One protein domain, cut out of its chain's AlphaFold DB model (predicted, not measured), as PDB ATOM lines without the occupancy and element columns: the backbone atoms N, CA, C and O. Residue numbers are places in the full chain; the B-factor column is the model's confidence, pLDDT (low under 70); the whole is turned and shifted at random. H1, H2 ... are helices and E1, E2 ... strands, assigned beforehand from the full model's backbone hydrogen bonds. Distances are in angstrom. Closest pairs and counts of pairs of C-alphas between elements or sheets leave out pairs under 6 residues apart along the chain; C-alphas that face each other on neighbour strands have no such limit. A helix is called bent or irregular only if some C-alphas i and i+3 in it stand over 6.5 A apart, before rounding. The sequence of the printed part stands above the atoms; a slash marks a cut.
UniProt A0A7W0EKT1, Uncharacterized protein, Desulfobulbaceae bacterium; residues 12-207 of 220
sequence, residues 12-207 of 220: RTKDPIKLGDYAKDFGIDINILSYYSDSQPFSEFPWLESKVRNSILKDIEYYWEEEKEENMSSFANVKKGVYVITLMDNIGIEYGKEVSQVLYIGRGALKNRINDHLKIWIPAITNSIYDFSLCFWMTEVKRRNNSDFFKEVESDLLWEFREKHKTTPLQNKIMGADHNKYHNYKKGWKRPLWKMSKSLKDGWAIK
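This is residues 12 to 207 of the 220 residues of an uncharacterized protein of Desulfobulbaceae bacterium (UniProt A0A7W0EKT1). A small three-stranded sheet of E4, E1 and E5 has helices over both faces: H6 runs along one face, and H4 slants over the other with the long helix H3 packed on it. H1 and H2 extend one end of this body, a second little sheet of E3, E2 and E6 with H7 at its margin makes another corner, and residues 166 to 197, without a named element, wrap round H6. The printed part has 196 residues with seven named helices and six named strands, in the order H1 H2 H3 E1 E2 E3 E4 H4 H5 E5 H6 H7 E6; the first sheet runs E4 E1 E5, antiparallel, the second E3 E2 E6, mixed. The class is mixed, helices and strands, and the whole is compact, with a radius of gyration of the C-alphas of 17.2 A and spans of 54 by 39 by 28 A.

Begin at Arg 12, whose C-alpha is at (203.801, 273.045, 287.204), and go on to C-alpha 19 at (214.896, 284.339, 294.636), where H1, residues 19 to 24, begins. H2 follows at residues 30 to 36. Find C-alpha 46 at (218.257, 296.490, 289.100); from there H3, residues 46 to 67, runs 31.3 A. Next read the strands E1, residues 81 to 87, 19.8 A; E2, residues 91 to 95, 13.0 A; E3, residues 98 to 100; and E4, residues 102 to 108, 18.0 A. H4 is residues 110 to 120, 15.3 A, and H5 residues 122 to 128. E5, residues 134 to 140, spans 20.1 A, and H6, residues 149 to 165, 24.3 A. H7 is residues 198 to 202, neither bent nor irregular, but only just: C-alphas 198 and 201 are 6.1 A apart. E6, residues 204 to 206, ends at C-alpha 206 at (201.945, 282.373, 308.957).

Look first at E1, the inner strand: it is antiparallel to E4 at 164 degrees, with N 83 and O 106 2.9 A apart, and to E5 at 165 degrees, with N 84 and O 137 2.8 A apart. E4, H4 with H5, and E5 form a split strand-helix-strand unit, two strands that run the same way with E1 between them, and its crossover is right-handed. H6 is on this sheet at a height of 9.6 A, over E4 and E1 and along the strands; its closest C-alphas to E4 are Glu 154 and Gly 106, 6.3 A. H4 is on the opposite face at a height of 9.8 A, slantwise to the strands, at 38 degrees to E4 on the local plane. H3 touches H4 with residues 53 to 57 alone, at a shallow tilt of 31 degrees, opposite ways, closest at the C-alphas of Arg 53 and Leu 118, 6.3 A; it only grazes the sheet, with residues 60 to 67. H1 touches H3, closest at the C-alphas of Tyr 22 and Val 52, 5.5 A, and H2, closest at those of Gly 20 and Ile 30, 5.6 A. H5 is close to H1 but not clearly touching it, with the C-alphas of Leu 19 and Thr 126 7.6 A apart. E3 runs on into E4 at 54 degrees. The hairpin E2 and E3 has N 93 and O 100 at 2.8 A; E2 is parallel to E6, with N 92 and O 204 at 2.9 A. H7 only grazes this second sheet, with residues 199 to 202. In H1 to H6 every O i to N i+4 pair is within hydrogen-bond range; in H7 0 of 1 is, but 2 of 2 O i to N i+3 pairs are.

The C-alphas farthest apart, of Tyr 36 and Asn 145, are 56.6 A apart. The printed part has no cut. The long links are H3 to E1, 13 residues, and H6 to H7, 32 residues. The mean pLDDT of the printed part is 86.8; residues 31 to 43, 131, 175 to 181 and 195 to 199 are under 70.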
ATOM      1  N   ARG A  12     203.306 272.554 285.920       95.12
ATOM      2  CA  ARG A  12     203.801 273.045 287.204       95.12
ATOM      3  C   ARG A  12     205.323 273.098 287.233       95.12
ATOM      4  O   ARG A  12     205.995 272.188 286.764       95.12
ATOM      5  N   THR A  13     205.874 274.110 287.895       95.06
ATOM      6  CA  THR A  13     207.274 274.053 288.336       95.06
ATOM      7  C   THR A  13     207.463 272.892 289.320       95.06
ATOM      8  O   THR A  13     206.719 272.758 290.304       95.06
ATOM      9  N   LYS A  14     208.418 271.999 289.041       90.19
ATOM     10  CA  LYS A  14     208.678 270.831 289.902       90.19
ATOM     11  C   LYS A  14     209.531 271.208 291.099       90.19
ATOM     12  O   LYS A  14     209.165 270.829 292.213       90.19
ATOM     13  N   ASP A  15     210.575 271.988 290.853       91.25
ATOM     14  CA  ASP A  15     211.459 272.492 291.893       91.25
ATOM     15  C   ASP A  15     210.944 273.818 292.470       91.25
ATOM     16  O   ASP A  15     210.305 274.604 291.751       91.25
ATOM     17  N   PRO A  16     211.189 274.078 293.767       90.69
ATOM     18  CA  PRO A  16     210.809 275.336 294.378       90.69
ATOM     19  C   PRO A  16     211.642 276.500 293.833       90.69
ATOM     20  O   PRO A  16     212.867 276.458 293.819       90.69
ATOM     21  N   ILE A  17     210.964 277.570 293.429       92.44
ATOM     22  CA  ILE A  17     211.588 278.798 292.936       92.44
ATOM     23  C   ILE A  17     211.876 279.716 294.126       92.44
ATOM     24  O   ILE A  17     210.943 280.222 294.750       92.44
ATOM     25  N   LYS A  18     213.154 279.960 294.424       90.88
ATOM     26  CA  LYS A  18     213.599 280.848 295.510       90.88
ATOM     27  C   LYS A  18     214.493 281.947 294.975       90.88
ATOM     28  O   LYS A  18     215.541 281.655 294.410       90.88
ATOM     29  N   LEU A  19     214.112 283.211 295.158       87.75
ATOM     30  CA  LEU A  19     214.896 284.339 294.636       87.75
ATOM     31  C   LEU A  19     216.346 284.317 295.145       87.75
ATOM     32  O   LEU A  19     217.245 284.672 294.383       87.75
ATOM     33  N   GLY A  20     216.572 283.874 296.387       85.31
ATOM     34  CA  GLY A  20     217.912 283.779 296.956       85.31
ATOM     35  C   GLY A  20     218.800 282.771 296.248       85.31
ATOM     36  O   GLY A  20     219.963 283.069 295.995       85.31
ATOM     37  N   ASP A  21     218.258 281.620 295.853       89.81
ATOM     38  CA  ASP A  21     219.035 280.593 295.157       89.81
ATOM     39  C   ASP A  21     219.491 281.075 293.775       89.81
ATOM     40  O   ASP A  21     220.674 280.997 293.458       89.81
ATOM     41  N   TYR A  22     218.608 281.726 293.014       90.88
ATOM     42  CA  TYR A  22     218.989 282.325 291.728       90.88
ATOM     43  C   TYR A  22     219.972 283.491 291.869       90.88
ATOM     44  O   TYR A  22     220.741 283.763 290.951       90.88
ATOM     45  N   ALA A  23     219.943 284.233 292.978       87.81
ATOM     46  CA  ALA A  23     220.914 285.298 293.219       87.81
ATOM     47  C   ALA A  23     222.311 284.738 293.538       87.81
ATOM     48  O   ALA A  23     223.310 285.305 293.079       87.81
ATOM     49  N   LYS A  24     222.382 283.603 294.250       88.75
ATOM     50  CA  LYS A  24     223.646 282.919 294.573       88.75
ATOM     51  C   LYS A  24     224.401 282.485 293.321       88.75
ATOM     52  O   LYS A  24     225.626 282.584 293.311       88.75
ATOM     53  N   ASP A  25     223.701 282.122 292.247       89.25
ATOM     54  CA  ASP A  25     224.317 281.808 290.946       89.25
ATOM     55  C   ASP A  25     225.111 282.986 290.353       89.25
ATOM     56  O   ASP A  25     226.021 282.802 289.544       89.25
ATOM     57  N   PHE A  26     224.804 284.215 290.778       87.06
ATOM     58  CA  PHE A  26     225.537 285.426 290.411       87.06
ATOM     59  C   PHE A  26     226.549 285.866 291.478       87.06
ATOM     60  O   PHE A  26     227.044 286.992 291.424       87.06
ATOM     61  N   GLY A  27     226.868 284.987 292.433       84.38
ATOM     62  CA  GLY A  27     227.805 285.241 293.528       84.38
ATOM     63  C   GLY A  27     227.247 286.152 294.619       84.38
ATOM     64  O   GLY A  27     228.022 286.721 295.385       84.38
ATOM     65  N   ILE A  28     225.924 286.328 294.674       81.31
ATOM     66  CA  ILE A  28     225.277 287.239 295.612       81.31
ATOM     67  C   ILE A  28     224.365 286.456 296.536       81.31
ATOM     68  O   ILE A  28     223.357 285.897 296.117       81.31
ATOM     69  N   ASP A  29     224.689 286.484 297.821       79.38
ATOM     70  CA  ASP A  29     223.761 286.021 298.832       79.38
ATOM     71  C   ASP A  29     222.855 287.183 299.256       79.38
ATOM     72  O   ASP A  29     223.294 288.118 299.935       79.38
ATOM     73  N   ILE A  30     221.584 287.144 298.839       72.56
ATOM     74  CA  ILE A  30     220.597 288.175 299.214       72.56
ATOM     75  C   ILE A  30     220.464 288.300 300.733       72.56
ATOM     76  O   ILE A  30     220.152 289.373 301.243       72.56
ATOM     77  N   ASN A  31     220.783 287.216 301.437       67.69
ATOM     78  CA  ASN A  31     220.767 287.082 302.881       67.69
ATOM     79  C   ASN A  31     221.813 287.962 303.554       67.69
ATOM     80  O   ASN A  31     221.569 288.589 304.584       67.69
ATOM     81  N   ILE A  32     222.992 288.000 302.939       69.44
ATOM     82  CA  ILE A  32     224.114 288.831 303.349       69.44
ATOM     83  C   ILE A  32     223.798 290.282 302.988       69.44
ATOM     84  O   ILE A  32     223.947 291.168 303.826       69.44
ATOM     85  N   LEU A  33     223.280 290.538 301.783       65.94
ATOM     86  CA  LEU A  33     222.920 291.896 301.370       65.94
ATOM     87  C   LEU A  33     221.891 292.541 302.301       65.94
ATOM     88  O   LEU A  33     222.078 293.689 302.694       65.94
ATOM     89  N   SER A  34     220.848 291.814 302.703       63.16
ATOM     90  CA  SER A  34     219.828 292.339 303.616       63.16
ATOM     91  C   SER A  34     220.347 292.584 305.036       63.16
ATOM     92  O   SER A  34     219.726 293.330 305.780       63.16
ATOM     93  N   TYR A  35     221.446 291.929 305.429       62.12
ATOM     94  CA  TYR A  35     222.063 292.078 306.749       62.12
ATOM     95  C   TYR A  35     223.057 293.247 306.806       62.12
ATOM     96  O   TYR A  35     223.111 293.957 307.803       62.12
ATOM     97  N   TYR A  36     223.855 293.442 305.749       56.19
ATOM     98  CA  TYR A  36     224.888 294.491 305.697       56.19
ATOM     99  C   TYR A  36     224.399 295.818 305.137       56.19
ATOM    100  O   TYR A  36     225.045 296.846 305.334       56.19
ATOM    101  N   SER A  37     223.291 295.804 304.404       55.88
ATOM    102  CA  SER A  37     222.632 297.036 304.040       55.88
ATOM    103  C   SER A  37     221.633 297.377 305.130       55.88
ATOM    104  O   SER A  37     220.635 296.682 305.300       55.88
ATOM    105  N   ASP A  38     221.894 298.444 305.878       51.56
ATOM    106  CA  ASP A  38     220.891 299.079 306.728       51.56
ATOM    107  C   ASP A  38     219.731 299.560 305.836       51.56
ATOM    108  O   ASP A  38     219.603 300.747 305.543       51.56
ATOM    109  N   SER A  39     218.846 298.652 305.414       50.59
ATOM    110  CA  SER A  39     217.641 298.921 304.615       50.59
ATOM    111  C   SER A  39     217.817 299.081 303.091       50.59
ATOM    112  O   SER A  39     217.014 299.797 302.496       50.59
ATOM    113  N   GLN A  40     218.791 298.456 302.410       56.47
ATOM    114  CA  GLN A  40     218.842 298.525 300.930       56.47
ATOM    115  C   GLN A  40     218.170 297.282 300.306       56.47
ATOM    116  O   GLN A  40     218.759 296.198 300.270       56.47
ATOM    117  N   PRO A  41     216.906 297.380 299.849       62.28
ATOM    118  CA  PRO A  41     216.170 296.241 299.304       62.28
ATOM    119  C   PRO A  41     216.820 295.690 298.029       62.28
ATOM    120  O   PRO A  41     217.482 296.412 297.289       62.28
ATOM    121  N   PHE A  42     216.539 294.424 297.699       65.44
ATOM    122  CA  PHE A  42     216.971 293.768 296.451       65.44
ATOM    123  C   PHE A  42     216.720 294.609 295.177       65.44
ATOM    124  O   PHE A  42     217.472 294.522 294.207       65.44
ATOM    125  N   SER A  43     215.706 295.480 295.204       65.19
ATOM    126  CA  SER A  43     215.376 296.438 294.141       65.19
ATOM    127  C   SER A  43     216.451 297.499 293.868       65.19
ATOM    128  O   SER A  43     216.419 298.138 292.818       65.19
ATOM    129  N   GLU A  44     217.409 297.706 294.772       71.50
ATOM    130  CA  GLU A  44     218.537 298.625 294.564       71.50
ATOM    131  C   GLU A  44     219.657 298.043 293.701       71.50
ATOM    132  O   GLU A  44     220.548 298.764 293.247       71.50
ATOM    133  N   PHE A  45     219.548 296.763 293.338       80.19
ATOM    134  CA  PHE A  45     220.395 296.130 292.337       80.19
ATOM    135  C   PHE A  45     219.585 295.781 291.072       80.19
ATOM    136  O   PHE A  45     219.438 294.597 290.760       80.19
ATOM    137  N   PRO A  46     219.098 296.763 290.273       83.25
ATOM    138  CA  PRO A  46     218.257 296.490 289.100       83.25
ATOM    139  C   PRO A  46     218.871 295.510 288.097       83.25
ATOM    140  O   PRO A  46     218.162 294.748 287.436       83.25
ATOM    141  N   TRP A  47     220.201 295.520 287.964       86.94
ATOM    142  CA  TRP A  47     220.914 294.592 287.088       86.94
ATOM    143  C   TRP A  47     220.811 293.143 287.591       86.94
ATOM    144  O   TRP A  47     220.618 292.237 286.778       86.94
ATOM    145  N   LEU A  48     220.909 292.926 288.909       85.94
ATOM    146  CA  LEU A  48     220.811 291.613 289.542       85.94
ATOM    147  C   LEU A  48     219.367 291.134 289.522       85.94
ATOM    148  O   LEU A  48     219.111 290.020 289.077       85.94
ATOM    149  N   GLU A  49     218.427 292.000 289.904       86.25
ATOM    150  CA  GLU A  49     216.993 291.716 289.839       86.25
ATOM    151  C   GLU A  49     216.598 291.265 288.428       86.25
ATOM    152  O   GLU A  49     215.905 290.266 288.248       86.25
ATOM    153  N   SER A  50     217.114 291.948 287.400       90.69
ATOM    154  CA  SER A  50     216.886 291.571 286.008       90.69
ATOM    155  C   SER A  50     217.463 290.198 285.657       90.69
ATOM    156  O   SER A  50     216.779 289.396 285.018       90.69
ATOM    157  N   LYS A  51     218.694 289.888 286.082       92.81
ATOM    158  CA  LYS A  51     219.328 288.583 285.826       92.81
ATOM    159  C   LYS A  51     218.619 287.435 286.547       92.81
ATOM    160  O   LYS A  51     218.335 286.418 285.914       92.81
ATOM    161  N   VAL A  52     218.290 287.621 287.823       92.38
ATOM    162  CA  VAL A  52     217.548 286.652 288.639       92.38
ATOM    163  C   VAL A  52     216.175 286.398 288.029       92.38
ATOM    164  O   VAL A  52     215.850 285.260 287.708       92.38
ATOM    165  N   ARG A  53     215.407 287.456 287.740       93.94
ATOM    166  CA  ARG A  53     214.089 287.341 287.099       93.94
ATOM    167  C   ARG A  53     214.154 286.612 285.759       93.94
ATOM    168  O   ARG A  53     213.317 285.756 285.492       93.94
ATOM    169  N   ASN A  54     215.132 286.938 284.915       95.75
ATOM    170  CA  ASN A  54     215.292 286.279 283.618       95.75
ATOM    171  C   ASN A  54     215.656 284.795 283.763       95.75
ATOM    172  O   ASN A  54     215.245 284.003 282.921       95.75
ATOM    173  N   SER A  55     216.404 284.422 284.803       96.56
ATOM    174  CA  SER A  55     216.756 283.024 285.085       96.56
ATOM    175  C   SER A  55     215.535 282.251 285.584       96.56
ATOM    176  O   SER A  55     215.187 281.233 284.998       96.56
ATOM    177  N   ILE A  56     214.778 282.821 286.526       96.38
ATOM    178  CA  ILE A  56     213.499 282.260 286.984       96.38
ATOM    179  C   ILE A  56     212.526 282.065 285.812       96.38
ATOM    180  O   ILE A  56     211.898 281.019 285.687       96.38
ATOM    181  N   LEU A  57     212.390 283.058 284.928       97.31
ATOM    182  CA  LEU A  57     211.499 282.945 283.770       97.31
ATOM    183  C   LEU A  57     211.927 281.853 282.794       97.31
ATOM    184  O   LEU A  57     211.051 281.224 282.207       97.31
ATOM    185  N   LYS A  58     213.233 281.636 282.611       97.44
ATOM    186  CA  LYS A  58     213.742 280.538 281.782       97.44
ATOM    187  C   LYS A  58     213.392 279.184 282.385       97.44
ATOM    188  O   LYS A  58     212.979 278.309 281.637       97.44
ATOM    189  N   ASP A  59     213.481 279.039 283.702       97.50
ATOM    190  CA  ASP A  59     213.131 277.785 284.372       97.50
ATOM    191  C   ASP A  59     211.624 277.527 284.338       97.50
ATOM    192  O   ASP A  59     211.185 276.419 284.045       97.50
ATOM    193  N   ILE A  60     210.804 278.560 284.551       97.88
ATOM    194  CA  ILE A  60     209.346 278.462 284.377       97.88
ATOM    195  C   ILE A  60     208.998 278.078 282.932       97.88
ATOM    196  O   ILE A  60     208.131 277.231 282.718       97.88
ATOM    197  N   GLU A  61     209.665 278.686 281.945       98.12
ATOM    198  CA  GLU A  61     209.505 278.356 280.525       98.12
ATOM    199  C   GLU A  61     209.925 276.906 280.250       98.12
ATOM    200  O   GLU A  61     209.160 276.176 279.629       98.12
ATOM    201  N   TYR A  62     211.055 276.446 280.794       97.81
ATOM    202  CA  TYR A  62     211.491 275.049 280.717       97.81
ATOM    203  C   TYR A  62     210.434 274.083 281.273       97.81
ATOM    204  O   TYR A  62     210.006 273.173 280.568       97.81
ATOM    205  N   TYR A  63     209.932 274.319 282.490       97.69
ATOM    206  CA  TYR A  63     208.892 273.476 283.090       97.69
ATOM    207  C   TYR A  63     207.584 273.481 282.303       97.69
ATOM    208  O   TYR A  63     206.915 272.452 282.206       97.69
ATOM    209  N   TRP A  64     207.205 274.627 281.736       97.81
ATOM    210  CA  TRP A  64     206.051 274.703 280.851       97.81
ATOM    211  C   TRP A  64     206.247 273.830 279.610       97.81
ATOM    212  O   TRP A  64     205.364 273.041 279.292       97.81
ATOM    213  N   GLU A  65     207.378 273.950 278.914       97.44
ATOM    214  CA  GLU A  65     207.628 273.180 277.690       97.44
ATOM    215  C   GLU A  65     207.716 271.667 277.955       97.44
ATOM    216  O   GLU A  65     207.246 270.888 277.128       97.44
ATOM    217  N   GLU A  66     208.232 271.259 279.118       97.00
ATOM    218  CA  GLU A  66     208.309 269.853 279.539       97.00
ATOM    219  C   GLU A  66     206.945 269.241 279.903       97.00
ATOM    220  O   GLU A  66     206.733 268.045 279.702       97.00
ATOM    221  N   GLU A  67     206.025 270.020 280.484       95.31
ATOM    222  CA  GLU A  67     204.751 269.494 281.003       95.31
ATOM    223  C   GLU A  67     203.518 269.825 280.155       95.31
ATOM    224  O   GLU A  67     202.461 269.215 280.351       95.31
ATOM    225  N   LYS A  68     203.601 270.797 279.241       94.44
ATOM    226  CA  LYS A  68     202.454 271.192 278.413       94.44
ATOM    227  C   LYS A  68     202.010 270.047 277.498       94.44
ATOM    228  O   LYS A  68     202.812 269.265 276.996       94.44
ATOM    229  N   GLU A  69     200.718 270.004 277.191       92.88
ATOM    230  CA  GLU A  69     200.209 269.092 276.162       92.88
ATOM    231  C   GLU A  69     200.625 269.555 274.750       92.88
ATOM    232  O   GLU A  69     200.880 270.737 274.504       92.88
ATOM    233  N   GLU A  70     200.664 268.631 273.785       91.69
ATOM    234  CA  GLU A  70     201.087 268.914 272.401       91.69
ATOM    235  C   GLU A  70     200.247 270.011 271.719       91.69
ATOM    236  O   GLU A  70     200.756 270.793 270.918       91.69
ATOM    237  N   ASN A  71     198.960 270.108 272.063       91.62
ATOM    238  CA  ASN A  71     198.023 271.104 271.534       91.62
ATOM    239  C   ASN A  71     198.143 272.492 272.206       91.62
ATOM    240  O   ASN A  71     197.481 273.456 271.780       91.62
ATOM    241  N   MET A  72     198.953 272.604 273.263       95.12
ATOM    242  CA  MET A  72     199.213 273.858 273.955       95.12
ATOM    243  C   MET A  72     200.344 274.637 273.286       95.12
ATOM    244  O   MET A  72     201.357 274.094 272.833       95.12
ATOM    245  N   SER A  73     200.157 275.951 273.249       97.19
ATOM    246  CA  SER A  73     201.119 276.908 272.717       97.19
ATOM    247  C   SER A  73     202.394 276.910 273.567       97.19
ATOM    248  O   SER A  73     202.353 276.619 274.764       97.19
ATOM    249  N   SER A  74     203.526 277.290 272.975       97.56
ATOM    250  CA  SER A  74     204.740 277.558 273.757       97.56
ATOM    251  C   SER A  74     204.513 278.691 274.763       97.56
ATOM    252  O   SER A  74     203.643 279.547 274.555       97.56
ATOM    253  N   PHE A  75     205.298 278.725 275.838       97.56
ATOM    254  CA  PHE A  75     205.090 279.619 276.984       97.56
ATOM    255  C   PHE A  75     204.941 281.094 276.573       97.56
ATOM    256  O   PHE A  75     204.019 281.796 277.000       97.56
ATOM    257  N   ALA A  76     205.808 281.560 275.667       96.00
ATOM    258  CA  ALA A  76     205.791 282.925 275.137       96.00
ATOM    259  C   ALA A  76     204.520 283.272 274.328       96.00
ATOM    260  O   ALA A  76     204.130 284.444 274.207       96.00
ATOM    261  N   ASN A  77     203.850 282.254 273.786       97.50
ATOM    262  CA  ASN A  77     202.707 282.389 272.890       97.50
ATOM    263  C   ASN A  77     201.358 282.168 273.579       97.50
ATOM    264  O   ASN A  77     200.329 282.515 272.998       97.50
ATOM    265  N   VAL A  78     201.331 281.687 274.824       97.56
ATOM    266  CA  VAL A  78     200.080 281.567 275.580       97.56
ATOM    267  C   VAL A  78     199.519 282.954 275.883       97.56
ATOM    268  O   VAL A  78     200.002 283.660 276.766       97.56
ATOM    269  N   LYS A  79     198.464 283.355 275.161       96.62
ATOM    270  CA  LYS A  79     197.743 284.625 275.393       96.62
ATOM    271  C   LYS A  79     196.551 284.483 276.340       96.62
ATOM    272  O   LYS A  79     196.127 285.470 276.938       96.62
ATOM    273  N   LYS A  80     196.011 283.269 276.461       96.25
ATOM    274  CA  LYS A  80     194.805 282.938 277.237       96.25
ATOM    275  C   LYS A  80     195.123 281.865 278.268       96.25
ATOM    276  O   LYS A  80     194.625 280.745 278.198       96.25
ATOM    277  N   GLY A  81     196.025 282.202 279.178       97.19
ATOM    278  CA  GLY A  81     196.411 281.327 280.268       97.19
ATOM    279  C   GLY A  81     195.669 281.641 281.558       97.19
ATOM    280  O   GLY A  81     195.228 282.774 281.776       97.19
ATOM    281  N   VAL A  82     195.584 280.631 282.414       97.81
ATOM    282  CA  VAL A  82     195.254 280.756 283.836       97.81
ATOM    283  C   VAL A  82     196.437 280.204 284.618       97.81
ATOM    284  O   VAL A  82     197.047 279.215 284.213       97.81
ATOM    285  N   TYR A  83     196.800 280.865 285.709       98.31
ATOM    286  CA  TYR A  83     197.916 280.457 286.543       98.31
ATOM    287  C   TYR A  83     197.631 280.705 288.018       98.31
ATOM    288  O   TYR A  83     196.843 281.580 288.384       98.31
ATOM    289  N   VAL A  84     198.294 279.924 288.861       97.94
ATOM    290  CA  VAL A  84     198.223 280.022 290.317       97.94
ATOM    291  C   VAL A  84     199.644 280.059 290.860       97.94
ATOM    292  O   VAL A  84     200.452 279.182 290.556       97.94
ATOM    293  N   ILE A  85     199.946 281.087 291.646       96.56
ATOM    294  CA  ILE A  85     201.215 281.239 292.357       96.56
ATOM    295  C   ILE A  85     200.978 280.771 293.783       96.56
ATOM    296  O   ILE A  85     200.077 281.250 294.476       96.56
ATOM    297  N   THR A  86     201.785 279.811 294.200       94.69
ATOM    298  CA  THR A  86     201.675 279.143 295.492       94.69
ATOM    299  C   THR A  86     203.006 279.206 296.222       94.69
ATOM    300  O   THR A  86     204.055 279.213 295.584       94.69
ATOM    301  N   LEU A  87     202.963 279.212 297.549       92.06
ATOM    302  CA  LEU A  87     204.073 278.770 298.374       92.06
ATOM    303  C   LEU A  87     204.327 277.277 298.138       92.06
ATOM    304  O   LEU A  87     203.419 276.513 297.797       92.06
ATOM    305  N   MET A  88     205.565 276.864 298.343       88.31
ATOM    306  CA  MET A  88     205.995 275.474 298.326       88.31
ATOM    307  C   MET A  88     206.516 275.066 299.711       88.31
ATOM    308  O   MET A  88     206.473 275.844 300.663       88.31
ATOM    309  N   ASP A  89     206.962 273.819 299.839       84.88
ATOM    310  CA  ASP A  89     207.464 273.222 301.078       84.88
ATOM    311  C   ASP A  89     206.401 273.148 302.190       84.88
ATOM    312  O   ASP A  89     205.235 272.820 301.934       84.88
ATOM    313  N   ASN A  90     206.808 273.352 303.440       86.25
ATOM    314  CA  ASN A  90     205.996 273.206 304.644       86.25
ATOM    315  C   ASN A  90     205.527 274.558 305.207       86.25
ATOM    316  O   ASN A  90     205.293 274.657 306.405       86.25
ATOM    317  N   ILE A  91     205.388 275.591 304.371       87.19
ATOM    318  CA  ILE A  91     204.884 276.910 304.781       87.19
ATOM    319  C   ILE A  91     203.566 277.203 304.064       87.19
ATOM    320  O   ILE A  91     203.433 276.961 302.862       87.19
ATOM    321  N   GLY A  92     202.589 277.733 304.800       90.62
ATOM    322  CA  GLY A  92     201.317 278.225 304.277       90.62
ATOM    323  C   GLY A  92     200.878 279.522 304.953       90.62
ATOM    324  O   GLY A  92     201.432 279.930 305.968       90.62
ATOM    325  N   ILE A  93     199.863 280.165 304.384       89.75
ATOM    326  CA  ILE A  93     199.212 281.346 304.950       89.75
ATOM    327  C   ILE A  93     197.919 280.916 305.644       89.75
ATOM    328  O   ILE A  93     197.148 280.119 305.098       89.75
ATOM    329  N   GLU A  94     197.677 281.446 306.840       90.38
ATOM    330  CA  GLU A  94     196.382 281.343 307.508       90.38
ATOM    331  C   GLU A  94     195.383 282.316 306.863       90.38
ATOM    332  O   GLU A  94     195.542 283.533 306.930       90.38
ATOM    333  N   TYR A  95     194.341 281.756 306.249       88.00
ATOM    334  CA  TYR A  95     193.183 282.479 305.732       88.00
ATOM    335  C   TYR A  95     191.994 282.206 306.662       88.00
ATOM    336  O   TYR A  95     191.294 281.194 306.532       88.00
ATOM    337  N   GLY A  96     191.808 283.069 307.663       83.38
ATOM    338  CA  GLY A  96     190.809 282.875 308.713       83.38
ATOM    339  C   GLY A  96     191.141 281.673 309.602       83.38
ATOM    340  O   GLY A  96     192.004 281.761 310.465       83.38
ATOM    341  N   LYS A  97     190.439 280.548 309.415       81.38
ATOM    342  CA  LYS A  97     190.658 279.295 310.175       81.38
ATOM    343  C   LYS A  97     191.307 278.182 309.351       81.38
ATOM    344  O   LYS A  97     191.542 277.093 309.868       81.38
ATOM    345  N   GLU A  98     191.558 278.424 308.068       88.69
ATOM    346  CA  GLU A  98     192.088 277.423 307.146       88.69
ATOM    347  C   GLU A  98     193.423 277.866 306.563       88.69
ATOM    348  O   GLU A  98     193.598 279.005 306.140       88.69
ATOM    349  N   VAL A  99     194.353 276.923 306.459       90.75
ATOM    350  CA  VAL A  99     195.679 277.170 305.884       90.75
ATOM    351  C   VAL A  99     195.673 276.860 304.389       90.75
ATOM    352  O   VAL A  99     195.178 275.805 303.965       90.75
ATOM    353  N   SER A 100     196.263 277.751 303.592       92.12
ATOM    354  CA  SER A 100     196.499 277.544 302.161       92.12
ATOM    355  C   SER A 100     197.873 278.032 301.730       92.12
ATOM    356  O   SER A 100     198.420 278.974 302.288       92.12
ATOM    357  N   GLN A 101     198.418 277.405 300.692       93.44
ATOM    358  CA  GLN A 101     199.663 277.843 300.062       93.44
ATOM    359  C   GLN A 101     199.414 278.796 298.893       93.44
ATOM    360  O   GLN A 101     200.354 279.380 298.376       93.44
ATOM    361  N   VAL A 102     198.169 278.975 298.450       94.62
ATOM    362  CA  VAL A 102     197.868 279.884 297.338       94.62
ATOM    363  C   VAL A 102     198.138 281.320 297.765       94.62
ATOM    364  O   VAL A 102     197.624 281.762 298.785       94.62
ATOM    365  N   LEU A 103     198.925 282.045 296.974       93.69
ATOM    366  CA  LEU A 103     199.188 283.475 297.144       93.69
ATOM    367  C   LEU A 103     198.407 284.308 296.133       93.69
ATOM    368  O   LEU A 103     197.955 285.409 296.447       93.69
ATOM    369  N   TYR A 104     198.272 283.787 294.911       95.50
ATOM    370  CA  TYR A 104     197.655 284.502 293.807       95.50
ATOM    371  C   TYR A 104     197.056 283.552 292.769       95.50
ATOM    372  O   TYR A 104     197.677 282.558 292.401       95.50
ATOM    373  N   ILE A 105     195.887 283.896 292.240       97.38
ATOM    374  CA  ILE A 105     195.254 283.271 291.073       97.38
ATOM    375  C   ILE A 105     195.094 284.358 290.017       97.38
ATOM    376  O   ILE A 105     194.597 285.443 290.314       97.38
ATOM    377  N   GLY A 106     195.493 284.094 288.779       96.62
ATOM    378  CA  GLY A 106     195.307 285.076 287.724       96.62
ATOM    379  C   GLY A 106     195.250 284.498 286.331       96.62
ATOM    380  O   GLY A 106     195.360 283.296 286.097       96.62
ATOM    381  N   ARG A 107     195.069 285.415 285.385       96.38
ATOM    382  CA  ARG A 107     194.846 285.096 283.980       96.38
ATOM    383  C   ARG A 107     195.571 286.039 283.024       96.38
ATOM    384  O   ARG A 107     196.022 287.121 283.420       96.38
ATOM    385  N   GLY A 108     195.648 285.638 281.756       96.31
ATOM    386  CA  GLY A 108     196.146 286.444 280.638       96.31
ATOM    387  C   GLY A 108     197.335 285.814 279.915       96.31
ATOM    388  O   GLY A 108     197.473 284.593 279.874       96.31
ATOM    389  N   ALA A 109     198.187 286.656 279.326       97.81
ATOM    390  CA  ALA A 109     199.386 286.193 278.635       97.81
ATOM    391  C   ALA A 109     200.446 285.727 279.645       97.81
ATOM    392  O   ALA A 109     201.009 286.567 280.347       97.81
ATOM    393  N   LEU A 110     200.702 284.414 279.731       97.75
ATOM    394  CA  LEU A 110     201.429 283.810 280.860       97.75
ATOM    395  C   LEU A 110     202.795 284.457 281.102       97.75
ATOM    396  O   LEU A 110     203.019 284.992 282.186       97.75
ATOM    397  N   LYS A 111     203.658 284.495 280.080       97.88
ATOM    398  CA  LYS A 111     205.009 285.072 280.177       97.88
ATOM    399  C   LYS A 111     205.006 286.505 280.708       97.88
ATOM    400  O   LYS A 111     205.724 286.810 281.655       97.88
ATOM    401  N   ASN A 112     204.162 287.366 280.139       97.75
ATOM    402  CA  ASN A 112     204.087 288.771 280.542       97.75
ATOM    403  C   ASN A 112     203.583 288.900 281.983       97.75
ATOM    404  O   ASN A 112     204.188 289.596 282.787       97.75
ATOM    405  N   ARG A 113     202.505 288.188 282.326       97.56
ATOM    406  CA  ARG A 113     201.872 288.291 283.646       97.56
ATOM    407  C   ARG A 113     202.764 287.744 284.761       97.56
ATOM    408  O   ARG A 113     202.848 288.359 285.815       97.56
ATOM    409  N   ILE A 114     203.444 286.623 284.530       97.62
ATOM    410  CA  ILE A 114     204.397 286.053 285.493       97.62
ATOM    411  C   ILE A 114     205.612 286.973 285.653       97.62
ATOM    412  O   ILE A 114     206.013 287.250 286.781       97.62
ATOM    413  N   ASN A 115     206.149 287.516 284.555       96.94
ATOM    414  CA  ASN A 115     207.226 288.506 284.613       96.94
ATOM    415  C   ASN A 115     206.826 289.754 285.421       96.94
ATOM    416  O   ASN A 115     207.628 290.247 286.210       96.94
ATOM    417  N   ASP A 116     205.590 290.241 285.267       95.69
ATOM    418  CA  ASP A 116     205.084 291.377 286.044       95.69
ATOM    419  C   ASP A 116     205.054 291.061 287.546       95.69
ATOM    420  O   ASP A 116     205.483 291.882 288.353       95.69
ATOM    421  N   HIS A 117     204.619 289.862 287.944       94.81
ATOM    422  CA  HIS A 117     204.635 289.451 289.355       94.81
ATOM    423  C   HIS A 117     206.048 289.377 289.926       94.81
ATOM    424  O   HIS A 117     206.281 289.883 291.025       94.81
ATOM    425  N   LEU A 118     206.988 288.819 289.155       93.00
ATOM    426  CA  LEU A 118     208.411 288.746 289.507       93.00
ATOM    427  C   LEU A 118     209.081 290.123 289.598       93.00
ATOM    428  O   LEU A 118     210.125 290.242 290.228       93.00
ATOM    429  N   LYS A 119     208.499 291.152 288.974       90.19
ATOM    430  CA  LYS A 119     208.986 292.534 289.028       90.19
ATOM    431  C   LYS A 119     208.328 293.356 290.138       90.19
ATOM    432  O   LYS A 119     208.959 294.241 290.696       90.19
ATOM    433  N   ILE A 120     207.042 293.126 290.409       87.81
ATOM    434  CA  ILE A 120     206.234 294.045 291.221       87.81
ATOM    435  C   ILE A 120     206.176 293.600 292.678       87.81
ATOM    436  O   ILE A 120     206.664 294.310 293.551       87.81
ATOM    437  N   TRP A 121     205.537 292.464 292.967       88.12
ATOM    438  CA  TRP A 121     205.198 292.120 294.351       88.12
ATOM    439  C   TRP A 121     205.999 290.946 294.900       88.12
ATOM    440  O   TRP A 121     206.220 290.925 296.106       88.12
ATOM    441  N   ILE A 122     206.478 290.016 294.062       89.56
ATOM    442  CA  ILE A 122     207.304 288.892 294.533       89.56
ATOM    443  C   ILE A 122     208.573 289.396 295.245       89.56
ATOM    444  O   ILE A 122     208.797 288.962 296.370       89.56
ATOM    445  N   PRO A 123     209.342 290.366 294.706       82.38
ATOM    446  CA  PRO A 123     210.489 290.921 295.430       82.38
ATOM    447  C   PRO A 123     210.104 291.583 296.764       82.38
ATOM    448  O   PRO A 123     210.820 291.479 297.758       82.38
ATOM    449  N   ALA A 124     208.949 292.256 296.814       80.75
ATOM    450  CA  ALA A 124     208.484 292.944 298.017       80.75
ATOM    451  C   ALA A 124     208.135 291.962 299.146       80.75
ATOM    452  O   ALA A 124     208.516 292.178 300.299       80.75
ATOM    453  N   ILE A 125     207.453 290.860 298.817       79.25
ATOM    454  CA  ILE A 125     207.161 289.826 299.808       79.25
ATOM    455  C   ILE A 125     208.442 289.076 300.209       79.25
ATOM    456  O   ILE A 125     208.557 288.741 301.381       79.25
ATOM    457  N   THR A 126     209.433 288.873 299.318       77.69
ATOM    458  CA  THR A 126     210.679 288.143 299.677       77.69
ATOM    459  C   THR A 126     211.562 288.960 300.600       77.69
ATOM    460  O   THR A 126     212.265 288.402 301.434       77.69
ATOM    461  N   ASN A 127     211.491 290.287 300.487       73.75
ATOM    462  CA  ASN A 127     212.148 291.190 301.428       73.75
ATOM    463  C   ASN A 127     211.475 291.175 302.811       73.75
ATOM    464  O   ASN A 127     212.121 291.487 303.803       73.75
ATOM    465  N   SER A 128     210.182 290.841 302.883       73.44
ATOM    466  CA  SER A 128     209.402 290.881 304.132       73.44
ATOM    467  C   SER A 128     209.373 289.538 304.856       73.44
ATOM    468  O   SER A 128     209.399 289.480 306.081       73.44
ATOM    469  N   ILE A 129     209.288 288.454 304.088       74.25
ATOM    470  CA  ILE A 129     209.322 287.073 304.552       74.25
ATOM    471  C   ILE A 129     210.467 286.428 303.795       74.25
ATOM    472  O   ILE A 129     210.396 286.214 302.587       74.25
ATOM    473  N   TYR A 130     211.540 286.174 304.522       70.69
ATOM    474  CA  TYR A 130     212.803 285.775 303.944       70.69
ATOM    475  C   TYR A 130     212.723 284.444 303.188       70.69
ATOM    476  O   TYR A 130     212.276 283.440 303.740       70.69
ATOM    477  N   ASP A 131     213.172 284.470 301.930       68.44
ATOM    478  CA  ASP A 131     213.425 283.316 301.053       68.44
ATOM    479  C   ASP A 131     212.318 282.242 301.015       68.44
ATOM    480  O   ASP A 131     212.561 281.042 301.171       68.44
ATOM    481  N   PHE A 132     211.064 282.661 300.802       82.25
ATOM    482  CA  PHE A 132     209.984 281.697 300.602       82.25
ATOM    483  C   PHE A 132     210.091 280.995 299.245       82.25
ATOM    484  O   PHE A 132     210.339 281.590 298.196       82.25
ATOM    485  N   SER A 133     209.810 279.701 299.280       89.62
ATOM    486  CA  SER A 133     209.744 278.840 298.114       89.62
ATOM    487  C   SER A 133     208.454 279.063 297.335       89.62
ATOM    488  O   SER A 133     207.364 278.927 297.891       89.62
ATOM    489  N   LEU A 134     208.560 279.361 296.043       93.31
ATOM    490  CA  LEU A 134     207.425 279.515 295.139       93.31
ATOM    491  C   LEU A 134     207.222 278.308 294.235       93.31
ATOM    492  O   LEU A 134     208.160 277.642 293.813       93.31
ATOM    493  N   CYS A 135     205.969 278.099 293.857       94.81
ATOM    494  CA  CYS A 135     205.571 277.169 292.819       94.81
ATOM    495  C   CYS A 135     204.519 277.817 291.914       94.81
ATOM    496  O   CYS A 135     203.559 278.432 292.396       94.81
ATOM    497  N   PHE A 136     204.681 277.639 290.602       97.12
ATOM    498  CA  PHE A 136     203.797 278.185 289.578       97.12
ATOM    499  C   PHE A 136     203.026 277.052 288.912       97.12
ATOM    500  O   PHE A 136     203.619 276.152 288.325       97.12
ATOM    501  N   TRP A 137     201.700 277.120 288.982       97.62
ATOM    502  CA  TRP A 137     200.795 276.284 288.198       97.62
ATOM    503  C   TRP A 137     200.276 277.088 287.029       97.62
ATOM    504  O   TRP A 137     199.877 278.235 287.205       97.62
ATOM    505  N   MET A 138     200.254 276.496 285.848       98.12
ATOM    506  CA  MET A 138     199.914 277.183 284.613       98.12
ATOM    507  C   MET A 138     199.089 276.266 283.717       98.12
ATOM    508  O   MET A 138     199.330 275.067 283.644       98.12
ATOM    509  N   THR A 139     198.126 276.834 283.008       97.75
ATOM    510  CA  THR A 139     197.367 276.141 281.964       97.75
ATOM    511  C   THR A 139     197.045 277.128 280.856       97.75
ATOM    512  O   THR A 139     196.795 278.309 281.108       97.75
ATOM    513  N   GLU A 140     196.991 276.643 279.621       97.19
ATOM    514  CA  GLU A 140     196.363 277.365 278.522       97.19
ATOM    515  C   GLU A 140     194.901 276.935 278.435       97.19
ATOM    516  O   GLU A 140     194.591 275.746 278.483       97.19
ATOM    517  N   VAL A 141     193.990 277.900 278.325       93.56
ATOM    518  CA  VAL A 141     192.555 277.635 278.271       93.56
ATOM    519  C   VAL A 141     192.037 277.996 276.883       93.56
ATOM    520  O   VAL A 141     191.971 279.165 276.495       93.56
ATOM    521  N   LYS A 142     191.639 276.968 276.130       88.06
ATOM    522  CA  LYS A 142     191.065 277.081 274.785       88.06
ATOM    523  C   LYS A 142     189.685 276.425 274.780       88.06
ATOM    524  O   LYS A 142     189.566 275.233 275.041       88.06
ATOM    525  N   ARG A 143     188.637 277.185 274.444       85.88
ATOM    526  CA  ARG A 143     187.285 276.647 274.224       85.88
ATOM    527  C   ARG A 143     186.728 277.151 272.903       85.88
ATOM    528  O   ARG A 143     186.768 278.349 272.614       85.88
ATOM    529  N   ARG A 144     186.208 276.230 272.088       82.50
ATOM    530  CA  ARG A 144     185.557 276.575 270.819       82.50
ATOM    531  C   ARG A 144     184.378 277.510 271.103       82.50
ATOM    532  O   ARG A 144     183.595 277.246 272.009       82.50
ATOM    533  N   ASN A 145     184.275 278.593 270.334       83.50
ATOM    534  CA  ASN A 145     183.216 279.607 270.425       83.50
ATOM    535  C   ASN A 145     183.130 280.382 271.756       83.50
ATOM    536  O   ASN A 145     182.167 281.115 271.957       83.50
ATOM    537  N   ASN A 146     184.121 280.277 272.648       85.31
ATOM    538  CA  ASN A 146     184.205 281.133 273.831       85.31
ATOM    539  C   ASN A 146     185.647 281.617 274.020       85.31
ATOM    540  O   ASN A 146     186.481 280.965 274.651       85.31
ATOM    541  N   SER A 147     185.946 282.783 273.445       85.81
ATOM    542  CA  SER A 147     187.265 283.409 273.534       85.81
ATOM    543  C   SER A 147     187.630 283.862 274.943       85.81
ATOM    544  O   SER A 147     188.822 284.028 275.200       85.81
ATOM    545  N   ASP A 148     186.628 284.049 275.799       90.56
ATOM    546  CA  ASP A 148     186.731 284.556 277.162       90.56
ATOM    547  C   ASP A 148     186.661 283.448 278.215       90.56
ATOM    548  O   ASP A 148     186.684 283.736 279.405       90.56
ATOM    549  N   PHE A 149     186.662 282.175 277.810       91.62
ATOM    550  CA  PHE A 149     186.513 281.052 278.737       91.62
ATOM    551  C   PHE A 149     187.590 281.017 279.838       91.62
ATOM    552  O   PHE A 149     187.317 280.662 280.976       91.62
ATOM    553  N   PHE A 150     188.807 281.473 279.543       93.75
ATOM    554  CA  PHE A 150     189.883 281.614 280.532       93.75
ATOM    555  C   PHE A 150     189.549 282.601 281.670       93.75
ATOM    556  O   PHE A 150     190.078 282.474 282.771       93.75
ATOM    557  N   LYS A 151     188.668 283.581 281.417       93.31
ATOM    558  CA  LYS A 151     188.140 284.494 282.436       93.31
ATOM    559  C   LYS A 151     187.196 283.768 283.385       93.31
ATOM    560  O   LYS A 151     187.290 283.964 284.588       93.31
ATOM    561  N   GLU A 152     186.336 282.923 282.828       92.56
ATOM    562  CA  GLU A 152     185.394 282.102 283.586       92.56
ATOM    563  C   GLU A 152     186.148 281.083 284.466       92.56
ATOM    564  O   GLU A 152     185.882 281.006 285.657       92.56
ATOM    565  N   VAL A 153     187.180 280.409 283.938       93.69
ATOM    566  CA  VAL A 153     188.013 279.467 284.719       93.69
ATOM    567  C   VAL A 153     188.720 280.144 285.903       93.69
ATOM    568  O   VAL A 153     188.789 279.570 286.989       93.69
ATOM    569  N   GLU A 154     189.259 281.353 285.721       95.31
ATOM    570  CA  GLU A 154     189.868 282.113 286.825       95.31
ATOM    571  C   GLU A 154     188.832 282.489 287.891       95.31
ATOM    572  O   GLU A 154     189.087 282.276 289.078       95.31
ATOM    573  N   SER A 155     187.668 283.001 287.479       93.69
ATOM    574  CA  SER A 155     186.574 283.324 288.398       93.69
ATOM    575  C   SER A 155     186.127 282.097 289.195       93.69
ATOM    576  O   SER A 155     185.957 282.188 290.407       93.69
ATOM    577  N   ASP A 156     186.009 280.938 288.544       93.88
ATOM    578  CA  ASP A 156     185.619 279.692 289.203       93.88
ATOM    579  C   ASP A 156     186.680 279.238 290.224       93.88
ATOM    580  O   ASP A 156     186.335 278.823 291.327       93.88
ATOM    581  N   LEU A 157     187.979 279.362 289.917       95.00
ATOM    582  CA  LEU A 157     189.051 279.065 290.880       95.00
ATOM    583  C   LEU A 157     189.038 280.020 292.083       95.00
ATOM    584  O   LEU A 157     189.251 279.583 293.215       95.00
ATOM    585  N   LEU A 158     188.805 281.315 291.849       94.00
ATOM    586  CA  LEU A 158     188.688 282.313 292.915       94.00
ATOM    587  C   LEU A 158     187.470 282.045 293.799       94.00
ATOM    588  O   LEU A 158     187.569 282.151 295.023       94.00
ATOM    589  N   TRP A 159     186.348 281.652 293.195       92.56
ATOM    590  CA  TRP A 159     185.145 281.267 293.918       92.56
ATOM    591  C   TRP A 159     185.384 280.042 294.799       92.56
ATOM    592  O   TRP A 159     185.108 280.082 295.992       92.56
ATOM    593  N   GLU A 160     185.993 278.989 294.258       93.06
ATOM    594  CA  GLU A 160     186.346 277.783 295.016       93.06
ATOM    595  C   GLU A 160     187.295 278.062 296.182       93.06
ATOM    596  O   GLU A 160     187.153 277.492 297.268       93.06
ATOM    597  N   PHE A 161     188.262 278.958 295.976       93.06
ATOM    598  CA  PHE A 161     189.134 279.402 297.052       93.06
ATOM    599  C   PHE A 161     188.330 280.118 298.146       93.06
ATOM    600  O   PHE A 161     188.445 279.761 299.320       93.06
ATOM    601  N   ARG A 162     187.477 281.079 297.773       90.12
ATOM    602  CA  ARG A 162     186.663 281.849 298.723       90.12
ATOM    603  C   ARG A 162     185.639 280.993 299.450       90.12
ATOM    604  O   ARG A 162     185.464 281.155 300.649       90.12
ATOM    605  N   GLU A 163     184.988 280.053 298.781       90.56
ATOM    606  CA  GLU A 163     184.014 279.175 299.430       90.56
ATOM    607  C   GLU A 163     184.643 278.400 300.590       90.56
ATOM    608  O   GLU A 163     184.027 278.241 301.650       90.56
ATOM    609  N   LYS A 164     185.906 277.998 300.427       90.38
ATOM    610  CA  LYS A 164     186.679 277.294 301.447       90.38
ATOM    611  C   LYS A 164     187.283 278.216 302.510       90.38
ATOM    612  O   LYS A 164     187.226 277.886 303.689       90.38
ATOM    613  N   HIS A 165     187.880 279.335 302.104       89.12
ATOM    614  CA  HIS A 165     188.694 280.196 302.973       89.12
ATOM    615  C   HIS A 165     187.977 281.470 303.444       89.12
ATOM    616  O   HIS A 165     188.521 282.218 304.245       89.12
ATOM    617  N   LYS A 166     186.764 281.724 302.943       87.75
ATOM    618  CA  LYS A 166     185.909 282.910 303.150       87.75
ATOM    619  C   LYS A 166     186.473 284.248 302.665       87.75
ATOM    620  O   LYS A 166     185.710 285.188 302.493       87.75
ATOM    621  N   THR A 167     187.736 284.277 302.250       87.62
ATOM    622  CA  THR A 167     188.420 285.430 301.650       87.62
ATOM    623  C   THR A 167     189.103 285.063 300.320       87.62
ATOM    624  O   THR A 167     189.067 283.911 299.881       87.62
ATOM    625  N   THR A 168     189.712 286.038 299.646       89.62
ATOM    626  CA  THR A 168     190.550 285.854 298.450       89.62
ATOM    627  C   THR A 168     191.998 285.510 298.802       89.62
ATOM    628  O   THR A 168     192.442 285.809 299.910       89.62
ATOM    629  N   PRO A 169     192.786 284.953 297.862       92.00
ATOM    630  CA  PRO A 169     194.226 284.821 298.065       92.00
ATOM    631  C   PRO A 169     194.890 286.169 298.368       92.00
ATOM    632  O   PRO A 169     194.442 287.206 297.879       92.00
ATOM    633  N   LEU A 170     195.991 286.135 299.120       89.56
ATOM    634  CA  LEU A 170     196.654 287.307 299.700       89.56
ATOM    635  C   LEU A 170     196.912 288.445 298.696       89.56
ATOM    636  O   LEU A 170     196.753 289.616 299.025       89.56
ATOM    637  N   GLN A 171     197.303 288.118 297.459       89.94
ATOM    638  CA  GLN A 171     197.635 289.112 296.427       89.94
ATOM    639  C   GLN A 171     196.494 289.374 295.430       89.94
ATOM    640  O   GLN A 171     196.621 290.210 294.528       89.94
ATOM    641  N   ASN A 172     195.360 288.684 295.557       90.56
ATOM    642  CA  ASN A 172     194.191 288.937 294.726       90.56
ATOM    643  C   ASN A 172     193.421 290.150 295.252       90.56
ATOM    644  O   ASN A 172     192.990 290.196 296.397       90.56
ATOM    645  N   LYS A 173     193.215 291.154 294.391       77.69
ATOM    646  CA  LYS A 173     192.457 292.360 294.764       77.69
ATOM    647  C   LYS A 173     190.958 292.270 294.479       77.69
ATOM    648  O   LYS A 173     190.222 293.052 295.070       77.69
ATOM    649  N   ILE A 174     190.551 291.388 293.565       76.50
ATOM    650  CA  ILE A 174     189.186 291.247 293.041       76.50
ATOM    651  C   ILE A 174     188.842 289.761 292.853       76.50
ATOM    652  O   ILE A 174     189.744 288.945 292.663       76.50
ATOM    653  N   MET A 175     187.547 289.436 292.849       69.69
ATOM    654  CA  MET A 175     186.991 288.073 292.725       69.69
ATOM    655  C   MET A 175     186.923 287.519 291.288       69.69
ATOM    656  O   MET A 175     186.380 286.440 291.073       69.69
ATOM    657  N   GLY A 176     187.470 288.235 290.303       65.31
ATOM    658  CA  GLY A 176     187.307 287.908 288.884       65.31
ATOM    659  C   GLY A 176     186.084 288.599 288.270       65.31
ATOM    660  O   GLY A 176     185.613 289.612 288.781       65.31
ATOM    661  N   ALA A 177     185.611 288.090 287.130       61.62
ATOM    662  CA  ALA A 177     184.394 288.570 286.458       61.62
ATOM    663  C   ALA A 177     183.188 287.687 286.830       61.62
ATOM    664  O   ALA A 177     183.384 286.486 286.993       61.62
ATOM    665  N   ASP A 178     181.988 288.270 286.944       58.69
ATOM    666  CA  ASP A 178     180.707 287.636 287.322       58.69
ATOM    667  C   ASP A 178     180.660 286.099 287.213       58.69
ATOM    668  O   ASP A 178     180.555 285.531 286.120       58.69
ATOM    669  N   HIS A 179     180.676 285.421 288.366       64.88
ATOM    670  CA  HIS A 179     180.499 283.971 288.480       64.88
ATOM    671  C   HIS A 179     179.005 283.601 288.404       64.88
ATOM    672  O   HIS A 179     178.401 283.138 289.364       64.88
ATOM    673  N   ASN A 180     178.386 283.844 287.245       61.16
ATOM    674  CA  ASN A 180     176.963 283.556 287.009       61.16
ATOM    675  C   ASN A 180     176.728 282.236 286.256       61.16
ATOM    676  O   ASN A 180     175.593 281.906 285.913       61.16
ATOM    677  N   LYS A 181     177.794 281.486 285.952       69.56
ATOM    678  CA  LYS A 181     177.728 280.240 285.183       69.56
ATOM    679  C   LYS A 181     178.451 279.127 285.923       69.56
ATOM    680  O   LYS A 181     179.639 279.237 286.201       69.56
ATOM    681  N   TYR A 182     177.735 278.037 286.171       74.88
ATOM    682  CA  TYR A 182     178.316 276.820 286.720       74.88
ATOM    683  C   TYR A 182     178.924 275.987 285.593       74.88
ATOM    684  O   TYR A 182     178.235 275.581 284.655       74.88
ATOM    685  N   HIS A 183     180.223 275.728 285.692       87.69
ATOM    686  CA  HIS A 183     180.949 274.869 284.768       87.69
ATOM    687  C   HIS A 183     181.157 273.486 285.380       87.69
ATOM    688  O   HIS A 183     181.573 273.357 286.530       87.69
ATOM    689  N   ASN A 184     180.895 272.439 284.597       89.94
ATOM    690  CA  ASN A 184     181.204 271.074 285.001       89.94
ATOM    691  C   ASN A 184     182.632 270.720 284.565       89.94
ATOM    692  O   ASN A 184     182.901 270.588 283.370       89.94
ATOM    693  N   TYR A 185     183.547 270.587 285.523       92.62
ATOM    694  CA  TYR A 185     184.957 270.297 285.269       92.62
ATOM    695  C   TYR A 185     185.322 268.860 285.640       92.62
ATOM    696  O   TYR A 185     184.878 268.335 286.662       92.62
ATOM    697  N   LYS A 186     186.248 268.264 284.882       93.44
ATOM    698  CA  LYS A 186     186.851 266.972 285.226       93.44
ATOM    699  C   LYS A 186     187.619 267.034 286.547       93.44
ATOM    700  O   LYS A 186     188.142 268.072 286.967       93.44
ATOM    701  N   LYS A 187     187.771 265.868 287.180       90.12
ATOM    702  CA  LYS A 187     188.581 265.705 288.394       90.12
ATOM    703  C   LYS A 187     189.999 266.255 288.190       90.12
ATOM    704  O   LYS A 187     190.679 265.919 287.230       90.12
ATOM    705  N   GLY A 188     190.460 267.049 289.156       89.38
ATOM    706  CA  GLY A 188     191.817 267.599 289.175       89.38
ATOM    707  C   GLY A 188     191.945 269.038 288.669       89.38
ATOM    708  O   GLY A 188     193.023 269.613 288.796       89.38
ATOM    709  N   TRP A 189     190.870 269.669 288.188       94.25
ATOM    710  CA  TRP A 189     190.920 271.079 287.783       94.25
ATOM    711  C   TRP A 189     191.310 272.023 288.937       94.25
ATOM    712  O   TRP A 189     192.069 272.962 288.727       94.25
ATOM    713  N   LYS A 190     190.898 271.709 290.175       94.44
ATOM    714  CA  LYS A 190     191.244 272.456 291.404       94.44
ATOM    715  C   LYS A 190     192.615 272.098 291.998       94.44
ATOM    716  O   LYS A 190     192.894 272.508 293.120       94.44
ATOM    717  N   ARG A 191     193.454 271.304 291.315       93.12
ATOM    718  CA  ARG A 191     194.749 270.827 291.852       93.12
ATOM    719  C   ARG A 191     195.614 271.927 292.487       93.12
ATOM    720  O   ARG A 191     196.114 271.668 293.578       93.12
ATOM    721  N   PRO A 192     195.746 273.131 291.899       94.19
ATOM    722  CA  PRO A 192     196.542 274.197 292.507       94.19
ATOM    723  C   PRO A 192     195.994 274.729 293.841       94.19
ATOM    724  O   PRO A 192     196.730 275.361 294.589       94.19
ATOM    725  N   LEU A 193     194.710 274.500 294.144       93.12
ATOM    726  CA  LEU A 193     194.060 274.933 295.392       93.12
ATOM    727  C   LEU A 193     194.168 273.886 296.513       93.12
ATOM    728  O   LEU A 193     193.727 274.115 297.645       93.12
ATOM    729  N   TRP A 194     194.673 272.690 296.206       86.25
ATOM    730  CA  TRP A 194     194.849 271.640 297.204       86.25
ATOM    731  C   TRP A 194     196.021 271.973 298.130       86.25
ATOM    732  O   TRP A 194     196.941 272.690 297.753       86.25
ATOM    733  N   LYS A 195     196.001 271.435 299.358       67.06
ATOM    734  CA  LYS A 195     197.153 271.518 300.271       67.06
ATOM    735  C   LYS A 195     198.294 270.736 299.601       67.06
ATOM    736  O   LYS A 195     198.193 269.516 299.477       67.06
ATOM    737  N   MET A 196     199.288 271.438 299.048       62.12
ATOM    738  CA  MET A 196     200.175 270.858 298.030       62.12
ATOM    739  C   MET A 196     201.232 269.931 298.595       62.12
ATOM    740  O   MET A 196     201.737 269.070 297.872       62.12
ATOM    741  N   SER A 197     201.552 270.067 299.875       61.19
ATOM    742  CA  SER A 197     202.499 269.189 300.532       61.19
ATOM    743  C   SER A 197     201.805 268.402 301.641       61.19
ATOM    744  O   SER A 197     201.075 268.942 302.475       61.19
ATOM    745  N   LYS A 198     202.033 267.082 301.668       61.56
ATOM    746  CA  LYS A 198     201.698 266.266 302.847       61.56
ATOM    747  C   LYS A 198     202.395 266.823 304.096       61.56
ATOM    748  O   LYS A 198     201.841 266.694 305.182       61.56
ATOM    749  N   SER A 199     203.547 267.474 303.909       60.25
ATOM    750  CA  SER A 199     204.337 268.132 304.947       60.25
ATOM    751  C   SER A 199     203.731 269.429 305.481       60.25
ATOM    752  O   SER A 199     204.114 269.828 306.570       60.25
ATOM    753  N   LEU A 200     202.755 270.061 304.814       72.75
ATOM    754  CA  LEU A 200     202.057 271.220 305.389       72.75
ATOM    755  C   LEU A 200     201.276 270.842 306.656       72.75
ATOM    756  O   LEU A 200     201.019 271.702 307.489       72.75
ATOM    757  N   LYS A 201     200.910 269.560 306.821       73.50
ATOM    758  CA  LYS A 201     200.299 269.066 308.066       73.50
ATOM    759  C   LYS A 201     201.205 269.268 309.281       73.50
ATOM    760  O   LYS A 201     200.693 269.587 310.344       73.50
ATOM    761  N   ASP A 202     202.511 269.129 309.077       79.69
ATOM    762  CA  ASP A 202     203.555 269.301 310.090       79.69
ATOM    763  C   ASP A 202     204.351 270.600 309.838       79.69
ATOM    764  O   ASP A 202     205.513 270.733 310.221       79.69
ATOM    765  N   GLY A 203     203.746 271.530 309.095       83.62
ATOM    766  CA  GLY A 203     204.364 272.763 308.634       83.62
ATOM    767  C   GLY A 203     204.017 273.979 309.484       83.62
ATOM    768  O   GLY A 203     203.346 273.893 310.509       83.62
ATOM    769  N   TRP A 204     204.458 275.140 309.012       86.50
ATOM    770  CA  TRP A 204     204.164 276.436 309.603       86.50
ATOM    771  C   TRP A 204     203.047 277.133 308.836       86.50
ATOM    772  O   TRP A 204     203.066 277.219 307.607       86.50
ATOM    773  N   ALA A 205     202.085 277.674 309.577       88.75
ATOM    774  CA  ALA A 205     201.145 278.650 309.061       88.75
ATOM    775  C   ALA A 205     201.574 280.032 309.549       88.75
ATOM    776  O   ALA A 205     201.780 280.232 310.746       88.75
ATOM    777  N   ILE A 206     201.711 280.973 308.624       87.38
ATOM    778  CA  ILE A 206     201.945 282.373 308.957       87.38
ATOM    779  C   ILE A 206     200.652 283.157 308.784       87.38
ATOM    780  O   ILE A 206     199.914 282.984 307.812       87.38
ATOM    781  N   LYS A 207     200.386 284.035 309.744       86.81
ATOM    782  CA  LYS A 207     199.281 284.980 309.687       86.81
ATOM    783  C   LYS A 207     199.869 286.375 309.520       86.81
ATOM    784  O   LYS A 207     200.621 286.805 310.397       86.81
TER     785      LYS A 207